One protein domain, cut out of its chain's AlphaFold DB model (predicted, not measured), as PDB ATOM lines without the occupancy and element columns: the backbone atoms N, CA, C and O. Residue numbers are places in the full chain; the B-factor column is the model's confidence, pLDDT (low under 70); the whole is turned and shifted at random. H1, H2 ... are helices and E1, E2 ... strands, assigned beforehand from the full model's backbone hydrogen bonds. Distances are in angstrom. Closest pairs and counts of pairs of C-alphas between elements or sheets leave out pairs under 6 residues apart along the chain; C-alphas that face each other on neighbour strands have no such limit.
ATOM      1  N   GLU A  26     -13.474  41.462 -53.021       95.25
ATOM      2  CA  GLU A  26     -12.108  41.938 -53.248       95.25
ATOM      3  C   GLU A  26     -12.057  43.439 -53.548       95.25
ATOM      4  O   GLU A  26     -11.175  44.128 -53.041       95.25
ATOM      5  N   GLU A  27     -13.023  43.981 -54.292       95.38
ATOM      6  CA  GLU A  27     -13.115  45.426 -54.530       95.38
ATOM      7  C   GLU A  27     -13.435  46.201 -53.251       95.38
ATOM      8  O   GLU A  27     -12.843  47.250 -53.007       95.38
ATOM      9  N   VAL A  28     -14.310  45.662 -52.396       95.50
ATOM     10  CA  VAL A  28     -14.593  46.231 -51.072       95.50
ATOM     11  C   VAL A  28     -13.334  46.231 -50.205       95.50
ATOM     12  O   VAL A  28     -12.971  47.261 -49.633       95.50
ATOM     13  N   LYS A  29     -12.615  45.106 -50.130       95.25
ATOM     14  CA  LYS A  29     -11.358  45.014 -49.372       95.25
ATOM     15  C   LYS A  29     -10.290  45.946 -49.929       95.25
ATOM     16  O   LYS A  29      -9.573  46.566 -49.149       95.25
ATOM     17  N   GLN A  30     -10.199  46.092 -51.248       94.94
ATOM     18  CA  GLN A  30      -9.287  47.045 -51.872       94.94
ATOM     19  C   GLN A  30      -9.676  48.492 -51.545       94.94
ATOM     20  O   GLN A  30      -8.795  49.288 -51.241       94.94
ATOM     21  N   ALA A  31     -10.969  48.831 -51.525       94.69
ATOM     22  CA  ALA A  31     -11.447  50.155 -51.129       94.69
ATOM     23  C   ALA A  31     -11.116  50.474 -49.659       94.69
ATOM     24  O   ALA A  31     -10.698  51.587 -49.335       94.69
ATOM     25  N   LEU A  32     -11.254  49.486 -48.768       93.62
ATOM     26  CA  LEU A  32     -10.849  49.600 -47.365       93.62
ATOM     27  C   LEU A  32      -9.328  49.717 -47.230       93.62
ATOM     28  O   LEU A  32      -8.839  50.548 -46.466       93.62
ATOM     29  N   TYR A  33      -8.566  48.939 -48.001       93.31
ATOM     30  CA  TYR A  33      -7.115  49.073 -48.060       93.31
ATOM     31  C   TYR A  33      -6.721  50.486 -48.494       93.31
ATOM     32  O   TYR A  33      -5.968  51.140 -47.786       93.31
ATOM     33  N   ASP A  34      -7.269  50.992 -49.599       91.75
ATOM     34  CA  ASP A  34      -6.960  52.327 -50.124       91.75
ATOM     35  C   ASP A  34      -7.310  53.426 -49.101       91.75
ATOM     36  O   ASP A  34      -6.590  54.417 -48.979       91.75
ATOM     37  N   ARG A  35      -8.370  53.227 -48.303       90.25
ATOM     38  CA  ARG A  35      -8.761  54.137 -47.219       90.25
ATOM     39  C   ARG A  35      -7.793  54.120 -46.033       90.25
ATOM     40  O   ARG A  35      -7.448  55.188 -45.530       90.25
ATOM     41  N   TYR A  36      -7.398  52.940 -45.556       87.50
ATOM     42  CA  TYR A  36      -6.665  52.787 -44.291       87.50
ATOM     43  C   TYR A  36      -5.153  52.590 -44.452       87.50
ATOM     44  O   TYR A  36      -4.427  52.751 -43.470       87.50
ATOM     45  N   ALA A  37      -4.648  52.300 -45.654       83.88
ATOM     46  CA  ALA A  37      -3.222  52.060 -45.901       83.88
ATOM     47  C   ALA A  37      -2.343  53.283 -45.614       83.88
ATOM     48  O   ALA A  37      -1.151  53.134 -45.379       83.88
ATOM     49  N   ILE A  38      -2.927  54.485 -45.589       71.31
ATOM     50  CA  ILE A  38      -2.236  55.720 -45.188       71.31
ATOM     51  C   ILE A  38      -2.038  55.771 -43.659       71.31
ATOM     52  O   ILE A  38      -1.105  56.402 -43.173       71.31
ATOM     53  N   SER A  39      -2.904  55.101 -42.892       66.19
ATOM     54  CA  SER A  39      -2.955  55.166 -41.421       66.19
ATOM     55  C   SER A  39      -2.316  53.975 -40.696       66.19
ATOM     56  O   SER A  39      -2.017  54.076 -39.510       66.19
ATOM     57  N   GLN A  40      -2.113  52.847 -41.380       67.69
ATOM     58  CA  GLN A  40      -1.564  51.608 -40.816       67.69
ATOM     59  C   GLN A  40      -0.417  51.086 -41.683       67.69
ATOM     60  O   GLN A  40      -0.323  51.426 -42.861       67.69
ATOM     61  N   SER A  41       0.438  50.211 -41.141       79.25
ATOM     62  CA  SER A  41       1.446  49.560 -41.983       79.25
ATOM     63  C   SER A  41       0.752  48.737 -43.082       79.25
ATOM     64  O   SER A  41      -0.095  47.876 -42.819       79.25
ATOM     65  N   ALA A  42       1.092  49.021 -44.341       79.56
ATOM     66  CA  ALA A  42       0.409  48.471 -45.513       79.56
ATOM     67  C   ALA A  42       0.358  46.928 -45.524       79.56
ATOM     68  O   ALA A  42      -0.640  46.332 -45.932       79.56
ATOM     69  N   GLY A  43       1.417  46.268 -45.045       79.75
ATOM     70  CA  GLY A  43       1.493  44.807 -44.969       79.75
ATOM     71  C   GLY A  43       0.547  44.200 -43.929       79.75
ATOM     72  O   GLY A  43      -0.154  43.234 -44.237       79.75
ATOM     73  N   GLN A  44       0.482  44.780 -42.725       83.88
ATOM     74  CA  GLN A  44      -0.411  44.298 -41.663       83.88
ATOM     75  C   GLN A  44      -1.874  44.497 -42.052       83.88
ATOM     76  O   GLN A  44      -2.664  43.563 -41.940       83.88
ATOM     77  N   LEU A  45      -2.212  45.665 -42.606       87.88
ATOM     78  CA  LEU A  45      -3.568  45.963 -43.059       87.88
ATOM     79  C   LEU A  45      -4.026  45.006 -44.165       87.88
ATOM     80  O   LEU A  45      -5.129  44.468 -44.105       87.88
ATOM     81  N   ARG A  46      -3.177  44.754 -45.170       89.25
ATOM     82  CA  ARG A  46      -3.504  43.817 -46.253       89.25
ATOM     83  C   ARG A  46      -3.725  42.400 -45.725       89.25
ATOM     84  O   ARG A  46      -4.617  41.707 -46.209       89.25
ATOM     85  N   ASN A  47      -2.931  41.972 -44.743       90.00
ATOM     86  CA  ASN A  47      -3.120  40.667 -44.125       90.00
ATOM     87  C   ASN A  47      -4.435  40.605 -43.337       90.00
ATOM     88  O   ASN A  47      -5.226  39.704 -43.594       90.00
ATOM     89  N   ALA A  48      -4.711  41.593 -42.480       89.31
ATOM     90  CA  ALA A  48      -5.944  41.667 -41.697       89.31
ATOM     91  C   ALA A  48      -7.199  41.680 -42.590       89.31
ATOM     92  O   ALA A  48      -8.120  40.892 -42.389       89.31
ATOM     93  N   LEU A  49      -7.211  42.483 -43.660       91.94
ATOM     94  CA  LEU A  49      -8.321  42.503 -44.625       91.94
ATOM     95  C   LEU A  49      -8.543  41.143 -45.308       91.94
ATOM     96  O   LEU A  49      -9.667  40.782 -45.663       91.94
ATOM     97  N   ARG A  50      -7.480  40.362 -45.498       91.94
ATOM     98  CA  ARG A  50      -7.562  39.033 -46.105       91.94
ATOM     99  C   ARG A  50      -8.049  37.974 -45.115       91.94
ATOM    100  O   ARG A  50      -8.873  37.148 -45.498       91.94
ATOM    101  N   THR A  51      -7.535  37.970 -43.888       92.12
ATOM    102  CA  THR A  51      -7.745  36.880 -42.918       92.12
ATOM    103  C   THR A  51      -8.899  37.137 -41.955       92.12
ATOM    104  O   THR A  51      -9.624  36.207 -41.598       92.12
ATOM    105  N   GLU A  52      -9.087  38.388 -41.549       92.69
ATOM    106  CA  GLU A  52      -9.991  38.774 -40.463       92.69
ATOM    107  C   GLU A  52     -11.258  39.455 -40.968       92.69
ATOM    108  O   GLU A  52     -12.282  39.385 -40.295       92.69
ATOM    109  N   VAL A  53     -11.225  40.062 -42.156       93.62
ATOM    110  CA  VAL A  53     -12.393  40.740 -42.726       93.62
ATOM    111  C   VAL A  53     -13.128  39.847 -43.722       93.62
ATOM    112  O   VAL A  53     -12.554  39.359 -44.703       93.62
ATOM    113  N   ALA A  54     -14.423  39.656 -43.490       94.69
ATOM    114  CA  ALA A  54     -15.361  39.110 -44.460       94.69
ATOM    115  C   ALA A  54     -16.315  40.210 -44.938       94.69
ATOM    116  O   ALA A  54     -16.665  41.124 -44.195       94.69
ATOM    117  N   VAL A  55     -16.690  40.134 -46.213       94.56
ATOM    118  CA  VAL A  55     -17.637  41.057 -46.836       94.56
ATOM    119  C   VAL A  55     -18.919  40.274 -47.068       94.56
ATOM    120  O   VAL A  55     -18.925  39.301 -47.824       94.56
ATOM    121  N   GLY A  56     -19.973  40.662 -46.362       91.19
ATOM    122  CA  GLY A  56     -21.314  40.128 -46.534       91.19
ATOM    123  C   GLY A  56     -22.020  40.724 -47.758       91.19
ATOM    124  O   GLY A  56     -21.388  41.348 -48.614       91.19
ATOM    125  N   PRO A  57     -23.347  40.542 -47.867       88.75
ATOM    126  CA  PRO A  57     -24.119  41.068 -48.986       88.75
ATOM    127  C   PRO A  57     -23.971  42.587 -49.135       88.75
ATOM    128  O   PRO A  57     -24.013  43.327 -48.149       88.75
ATOM    129  N   CYS A  58     -23.842  43.039 -50.382       93.00
ATOM    130  CA  CYS A  58     -23.886  44.450 -50.747       93.00
ATOM    131  C   CYS A  58     -25.255  44.773 -51.348       93.00
ATOM    132  O   CYS A  58     -25.615  44.238 -52.398       93.00
ATOM    133  N   VAL A  59     -26.015  45.645 -50.690       93.62
ATOM    134  CA  VAL A  59     -27.346  46.073 -51.136       93.62
ATOM    135  C   VAL A  59     -27.279  47.462 -51.777       93.62
ATOM    136  O   VAL A  59     -26.544  48.323 -51.286       93.62
ATOM    137  N   PRO A  60     -28.013  47.706 -52.875       92.81
ATOM    138  CA  PRO A  60     -28.021  49.011 -53.520       92.81
ATOM    139  C   PRO A  60     -28.712  50.061 -52.636       92.81
ATOM    140  O   PRO A  60     -29.772  49.815 -52.062       92.81
ATOM    141  N   GLN A  61     -28.129  51.257 -52.576       90.38
ATOM    142  CA  GLN A  61     -28.655  52.437 -51.895       90.38
ATOM    143  C   GLN A  61     -28.500  53.662 -52.811       90.38
ATOM    144  O   GLN A  61     -27.538  54.428 -52.726       90.38
ATOM    145  N   GLY A  62     -29.452  53.841 -53.730       87.88
ATOM    146  CA  GLY A  62     -29.358  54.872 -54.765       87.88
ATOM    147  C   GLY A  62     -28.223  54.571 -55.748       87.88
ATOM    148  O   GLY A  62     -28.237  53.531 -56.404       87.88
ATOM    149  N   SER A  63     -27.247  55.478 -55.855       87.69
ATOM    150  CA  SER A  63     -26.026  55.272 -56.655       87.69
ATOM    151  C   SER A  63     -24.920  54.516 -55.909       87.69
ATOM    152  O   SER A  63     -23.920  54.152 -56.518       87.69
ATOM    153  N   GLN A  64     -25.091  54.290 -54.605       94.38
ATOM    154  CA  GLN A  64     -24.101  53.685 -53.716       94.38
ATOM    155  C   GLN A  64     -24.496  52.249 -53.361       94.38
ATOM    156  O   GLN A  64     -25.620  51.819 -53.622       94.38
ATOM    157  N   TYR A  65     -23.587  51.513 -52.729       95.06
ATOM    158  CA  TYR A  65     -23.862  50.198 -52.155       95.06
ATOM    159  C   TYR A  65     -23.527  50.176 -50.673       95.06
ATOM    160  O   TYR A  65     -22.455  50.612 -50.262       95.06
ATOM    161  N   GLN A  66     -24.435  49.626 -49.876       95.81
ATOM    162  CA  GLN A  66     -24.185  49.292 -48.483       95.81
ATOM    163  C   GLN A  66     -23.718  47.841 -48.405       95.81
ATOM    164  O   GLN A  66     -24.490  46.936 -48.705       95.81
ATOM    165  N   CYS A  67     -22.485  47.612 -47.967       95.56
ATOM    166  CA  CYS A  67     -21.944  46.279 -47.727       95.56
ATOM    167  C   CYS A  67     -21.813  46.018 -46.228       95.56
ATOM    168  O   CYS A  67     -21.378  46.891 -45.474       95.56
ATOM    169  N   GLN A  68     -22.151  44.801 -45.804       95.50
ATOM    170  CA  GLN A  68     -21.881  44.353 -44.441       95.50
ATOM    171  C   GLN A  68     -20.403  43.968 -44.305       95.50
ATOM    172  O   GLN A  68     -19.921  43.125 -45.059       95.50
ATOM    173  N   ILE A  69     -19.677  44.576 -43.366       94.94
ATOM    174  CA  ILE A  69     -18.263  44.279 -43.119       94.94
ATOM    175  C   ILE A  69     -18.126  43.559 -41.782       94.94
ATOM    176  O   ILE A  69     -18.301  44.157 -40.720       94.94
ATOM    177  N   ASP A  70     -17.780  42.281 -41.837       94.00
ATOM    178  CA  ASP A  70     -17.585  41.439 -40.662       94.00
ATOM    179  C   ASP A  70     -16.103  41.405 -40.289       94.00
ATOM    180  O   ASP A  70     -15.272  40.889 -41.039       94.00
ATOM    181  N   ASN A  71     -15.763  41.925 -39.112       90.19
ATOM    182  CA  ASN A  71     -14.434  41.796 -38.528       90.19
ATOM    183  C   ASN A  71     -14.434  40.636 -37.525       90.19
ATOM    184  O   ASN A  71     -14.942  40.756 -36.409       90.19
ATOM    185  N   LYS A  72     -13.827  39.515 -37.923       90.12
ATOM    186  CA  LYS A  72     -13.750  38.287 -37.120       90.12
ATOM    187  C   LYS A  72     -12.936  38.459 -35.843       90.12
ATOM    188  O   LYS A  72     -13.277  37.842 -34.841       90.12
ATOM    189  N   ALA A  73     -11.881  39.272 -35.872       85.19
ATOM    190  CA  ALA A  73     -11.028  39.488 -34.706       85.19
ATOM    191  C   ALA A  73     -11.764  40.255 -33.599       85.19
ATOM    192  O   ALA A  73     -11.544  39.998 -32.419       85.19
ATOM    193  N   LEU A  74     -12.661  41.169 -33.982       84.81
ATOM    194  CA  LEU A  74     -13.438  41.985 -33.048       84.81
ATOM    195  C   LEU A  74     -14.848  41.435 -32.780       84.81
ATOM    196  O   LEU A  74     -15.535  41.937 -31.897       84.81
ATOM    197  N   GLY A  75     -15.299  40.432 -33.541       88.19
ATOM    198  CA  GLY A  75     -16.672  39.924 -33.466       88.19
ATOM    199  C   GLY A  75     -17.721  40.967 -33.862       88.19
ATOM    200  O   GLY A  75     -18.874  40.875 -33.444       88.19
ATOM    201  N   THR A  76     -17.328  41.982 -34.634       88.88
ATOM    202  CA  THR A  76     -18.193  43.104 -35.014       88.88
ATOM    203  C   THR A  76     -18.633  42.986 -36.459       88.88
ATOM    204  O   THR A  76     -17.840  42.619 -37.325       88.88
ATOM    205  N   SER A  77     -19.861  43.409 -36.728       91.81
ATOM    206  CA  SER A  77     -20.425  43.489 -38.068       91.81
ATOM    207  C   SER A  77     -20.877  44.927 -38.309       91.81
ATOM    208  O   SER A  77     -21.754  45.426 -37.606       91.81
ATOM    209  N   ILE A  78     -20.228  45.618 -39.246       91.88
ATOM    210  CA  ILE A  78     -20.402  47.055 -39.464       91.88
ATOM    211  C   ILE A  78     -20.908  47.288 -40.893       91.88
ATOM    212  O   ILE A  78     -20.187  46.987 -41.847       91.88
ATOM    213  N   PRO A  79     -22.119  47.838 -41.078       94.56
ATOM    214  CA  PRO A  79     -22.578  48.259 -42.396       94.56
ATOM    215  C   PRO A  79     -21.795  49.492 -42.868       94.56
ATOM    216  O   PRO A  79     -21.699  50.500 -42.163       94.56
ATOM    217  N   MET A  80     -21.238  49.427 -44.076       96.25
ATOM    218  CA  MET A  80     -20.448  50.504 -44.679       96.25
ATOM    219  C   MET A  80     -20.921  50.814 -46.099       96.25
ATOM    220  O   MET A  80     -21.349  49.926 -46.831       96.25
ATOM    221  N   ILE A  81     -20.823  52.081 -46.490       96.69
ATOM    222  CA  ILE A  81     -21.234  52.605 -47.792       96.69
ATOM    223  C   ILE A  81     -20.035  52.731 -48.724       96.69
ATOM    224  O   ILE A  81     -19.008  53.309 -48.353       96.69
ATOM    225  N   PHE A  82     -20.217  52.265 -49.956       96.31
ATOM    226  CA  PHE A  82     -19.251  52.329 -51.041       96.31
ATOM    227  C   PHE A  82     -19.859  53.006 -52.268       96.31
ATOM    228  O   PHE A  82     -21.028  52.797 -52.592       96.31
ATOM    229  N   ASP A  83     -19.051  53.802 -52.957       95.50
ATOM    230  CA  ASP A  83     -19.431  54.500 -54.186       95.50
ATOM    231  C   ASP A  83     -18.452  54.170 -55.310       95.50
ATOM    232  O   ASP A  83     -17.253  54.004 -55.065       95.50
ATOM    233  N   PHE A  84     -18.956  54.041 -56.536       94.25
ATOM    234  CA  PHE A  84     -18.113  53.734 -57.683       94.25
ATOM    235  C   PHE A  84     -17.533  55.023 -58.253       94.25
ATOM    236  O   PHE A  84     -18.263  55.897 -58.710       94.25
ATOM    237  N   ASP A  85     -16.208  55.128 -58.274       91.12
ATOM    238  CA  ASP A  85     -15.520  56.231 -58.927       91.12
ATOM    239  C   ASP A  85     -15.281  55.909 -60.411       91.12
ATOM    240  O   ASP A  85     -14.412  55.082 -60.723       91.12
ATOM    241  N   PRO A  86     -15.975  56.586 -61.344       88.44
ATOM    242  CA  PRO A  86     -15.809  56.343 -62.772       88.44
ATOM    243  C   PRO A  86     -14.447  56.803 -63.313       88.44
ATOM    244  O   PRO A  86     -13.976  56.237 -64.298       88.44
ATOM    245  N   SER A  87     -13.783  57.777 -62.673       91.25
ATOM    246  CA  SER A  87     -12.407  58.179 -63.024       91.25
ATOM    247  C   SER A  87     -11.396  57.117 -62.580       91.25
ATOM    248  O   SER A  87     -10.468  56.761 -63.303       91.25
ATOM    249  N   THR A  88     -11.677  56.568 -61.398       90.00
ATOM    250  CA  THR A  88     -11.084  55.412 -60.725       90.00
ATOM    251  C   THR A  88     -11.066  54.103 -61.498       90.00
ATOM    252  O   THR A  88     -10.118  53.318 -61.464       90.00
ATOM    253  N   LYS A  89     -12.248  53.827 -62.062       88.75
ATOM    254  CA  LYS A  89     -12.816  52.483 -62.229       88.75
ATOM    255  C   LYS A  89     -12.696  51.626 -60.960       88.75
ATOM    256  O   LYS A  89     -12.378  50.443 -61.036       88.75
ATOM    257  N   LYS A  90     -12.901  52.236 -59.788       92.06
ATOM    258  CA  LYS A  90     -12.738  51.597 -58.475       92.06
ATOM    259  C   LYS A  90     -13.868  51.974 -57.534       92.06
ATOM    260  O   LYS A  90     -14.373  53.092 -57.580       92.06
ATOM    261  N   TRP A  91     -14.184  51.067 -56.621       94.00
ATOM    262  CA  TRP A  91     -15.036  51.362 -55.477       94.00
ATOM    263  C   TRP A  91     -14.268  52.143 -54.413       94.00
ATOM    264  O   TRP A  91     -13.095  51.877 -54.151       94.00
ATOM    265  N   LYS A  92     -14.937  53.112 -53.794       94.94
ATOM    266  CA  LYS A  92     -14.397  53.950 -52.724       94.94
ATOM    267  C   LYS A  92     -15.254  53.822 -51.481       94.94
ATOM    268  O   LYS A  92     -16.476  53.879 -51.560       94.94
ATOM    269  N   TYR A  93     -14.601  53.699 -50.330       94.88
ATOM    270  CA  TYR A  93     -15.269  53.817 -49.040       94.88
ATOM    271  C   TYR A  93     -15.788  55.249 -48.846       94.88
ATOM    272  O   TYR A  93     -15.032  56.210 -49.009       94.88
ATOM    273  N   VAL A  94     -17.059  55.378 -48.466       94.88
ATOM    274  CA  VAL A  94     -17.720  56.662 -48.192       94.88
ATOM    275  C   VAL A  94     -17.875  56.873 -46.691       94.88
ATOM    276  O   VAL A  94     -17.372  57.859 -46.152       94.88
ATOM    277  N   ARG A  95     -18.595  55.971 -46.011       94.38
ATOM    278  CA  ARG A  95     -18.911  56.088 -44.578       94.38
ATOM    279  C   ARG A  95     -19.354  54.765 -43.962       94.38
ATOM    280  O   ARG A  95     -19.941  53.931 -44.638       94.38
ATOM    281  N   GLU A  96     -19.157  54.628 -42.660       93.19
ATOM    282  CA  GLU A  96     -19.852  53.662 -41.809       93.19
ATOM    283  C   GLU A  96     -21.280  54.148 -41.533       93.19
ATOM    284  O   GLU A  96     -21.517  55.352 -41.408       93.19
ATOM    285  N   ILE A  97     -22.228  53.222 -41.399       89.25
ATOM    286  CA  ILE A  97     -23.553  53.522 -40.852       89.25
ATOM    287  C   ILE A  97     -23.507  53.190 -39.362       89.25
ATOM    288  O   ILE A  97     -23.378  52.027 -38.978       89.25
TER     289      ILE A  97
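Overview. This is residues 26 to 97 of the 99 residues of an uncharacterized protein of Bordetella sp. 02P26C-1 (UniProt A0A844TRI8). A strongly twisted sheet of four strands curls round one helix, H1, which packs chiefly on the edge strand E4; a second helix, H2, sits beside H1 and only grazes the sheet. The printed part has 72 residues, with two named helices and then four named strands, in the order H1 H2 E1 E2 E3 E4. The sheet's order is E1 - E2 - E3 - E4, all antiparallel, and the class is mixed, helices and strands. The whole is compact, with a radius of gyration of the C-alphas of 11.9 A and spans of 32 by 26 by 17 A.

Arrangement. Begin at the sheet, a meander in which each strand is the antiparallel neighbour of the one before: E1, residues 53 to 61, E2, residues 64 to 71, E3, residues 76 to 85, and E4, residues 90 to 96. E1 and E2 form a hairpin at 158 degrees between directions; look for N 56 and O 68, 2.8 A apart. The hairpin of E2 and E3 stands at 146 degrees, with N 67 and O 80 at 2.8 A. In the hairpin of E3 and E4, at 137 degrees, N 83 and O 92 are 2.9 A apart. The edge strands E1 and E4 are apart. E1 bends by 57 degrees at residue 57. The sheet curls round H1, residues 26 to 36, which is on one face of it in two layers, a helix layer and a sheet layer. The closest C-alphas of H1 and E4 are those of Ala 31 and Lys 92, 5.1 A apart; those of H1 and E1 are Val 28 and Val 55, 7.3 A apart. H2, residues 42 to 51, touches H1, closest at the C-alphas of Lys 29 and Leu 49, 6.2 A apart. This helical hairpin runs opposite ways at a steep tilt of 37 degrees, only just past shallow. H2 only grazes the sheet, with residues 47 to 51. In H1 and H2 every O i to N i+4 pair is within hydrogen-bond range.

Along the chain. Find C-alpha 76 at (-18.193, 43.104, -35.014); from there E3, the longest strand, runs 27.4 A to C-alpha 85. E1 measures 22.0 A, E2 21.6 A and E4 18.2 A, ending at C-alpha 96, (-19.852, 53.662, -41.809). H1 begins at C-alpha 26, (-12.108, 41.938, -53.248), and is 15.1 A long; H2 is 14.4 A.

Size, cuts and confidence. The two C-alphas farthest apart, those of Gly 75 and Ser 87, are 35.0 A apart. The printed part has no cut, and its links between named elements are tight. Mean pLDDT of the printed part is 90.5; look for low confidence, under 70, at residues 39 to 40.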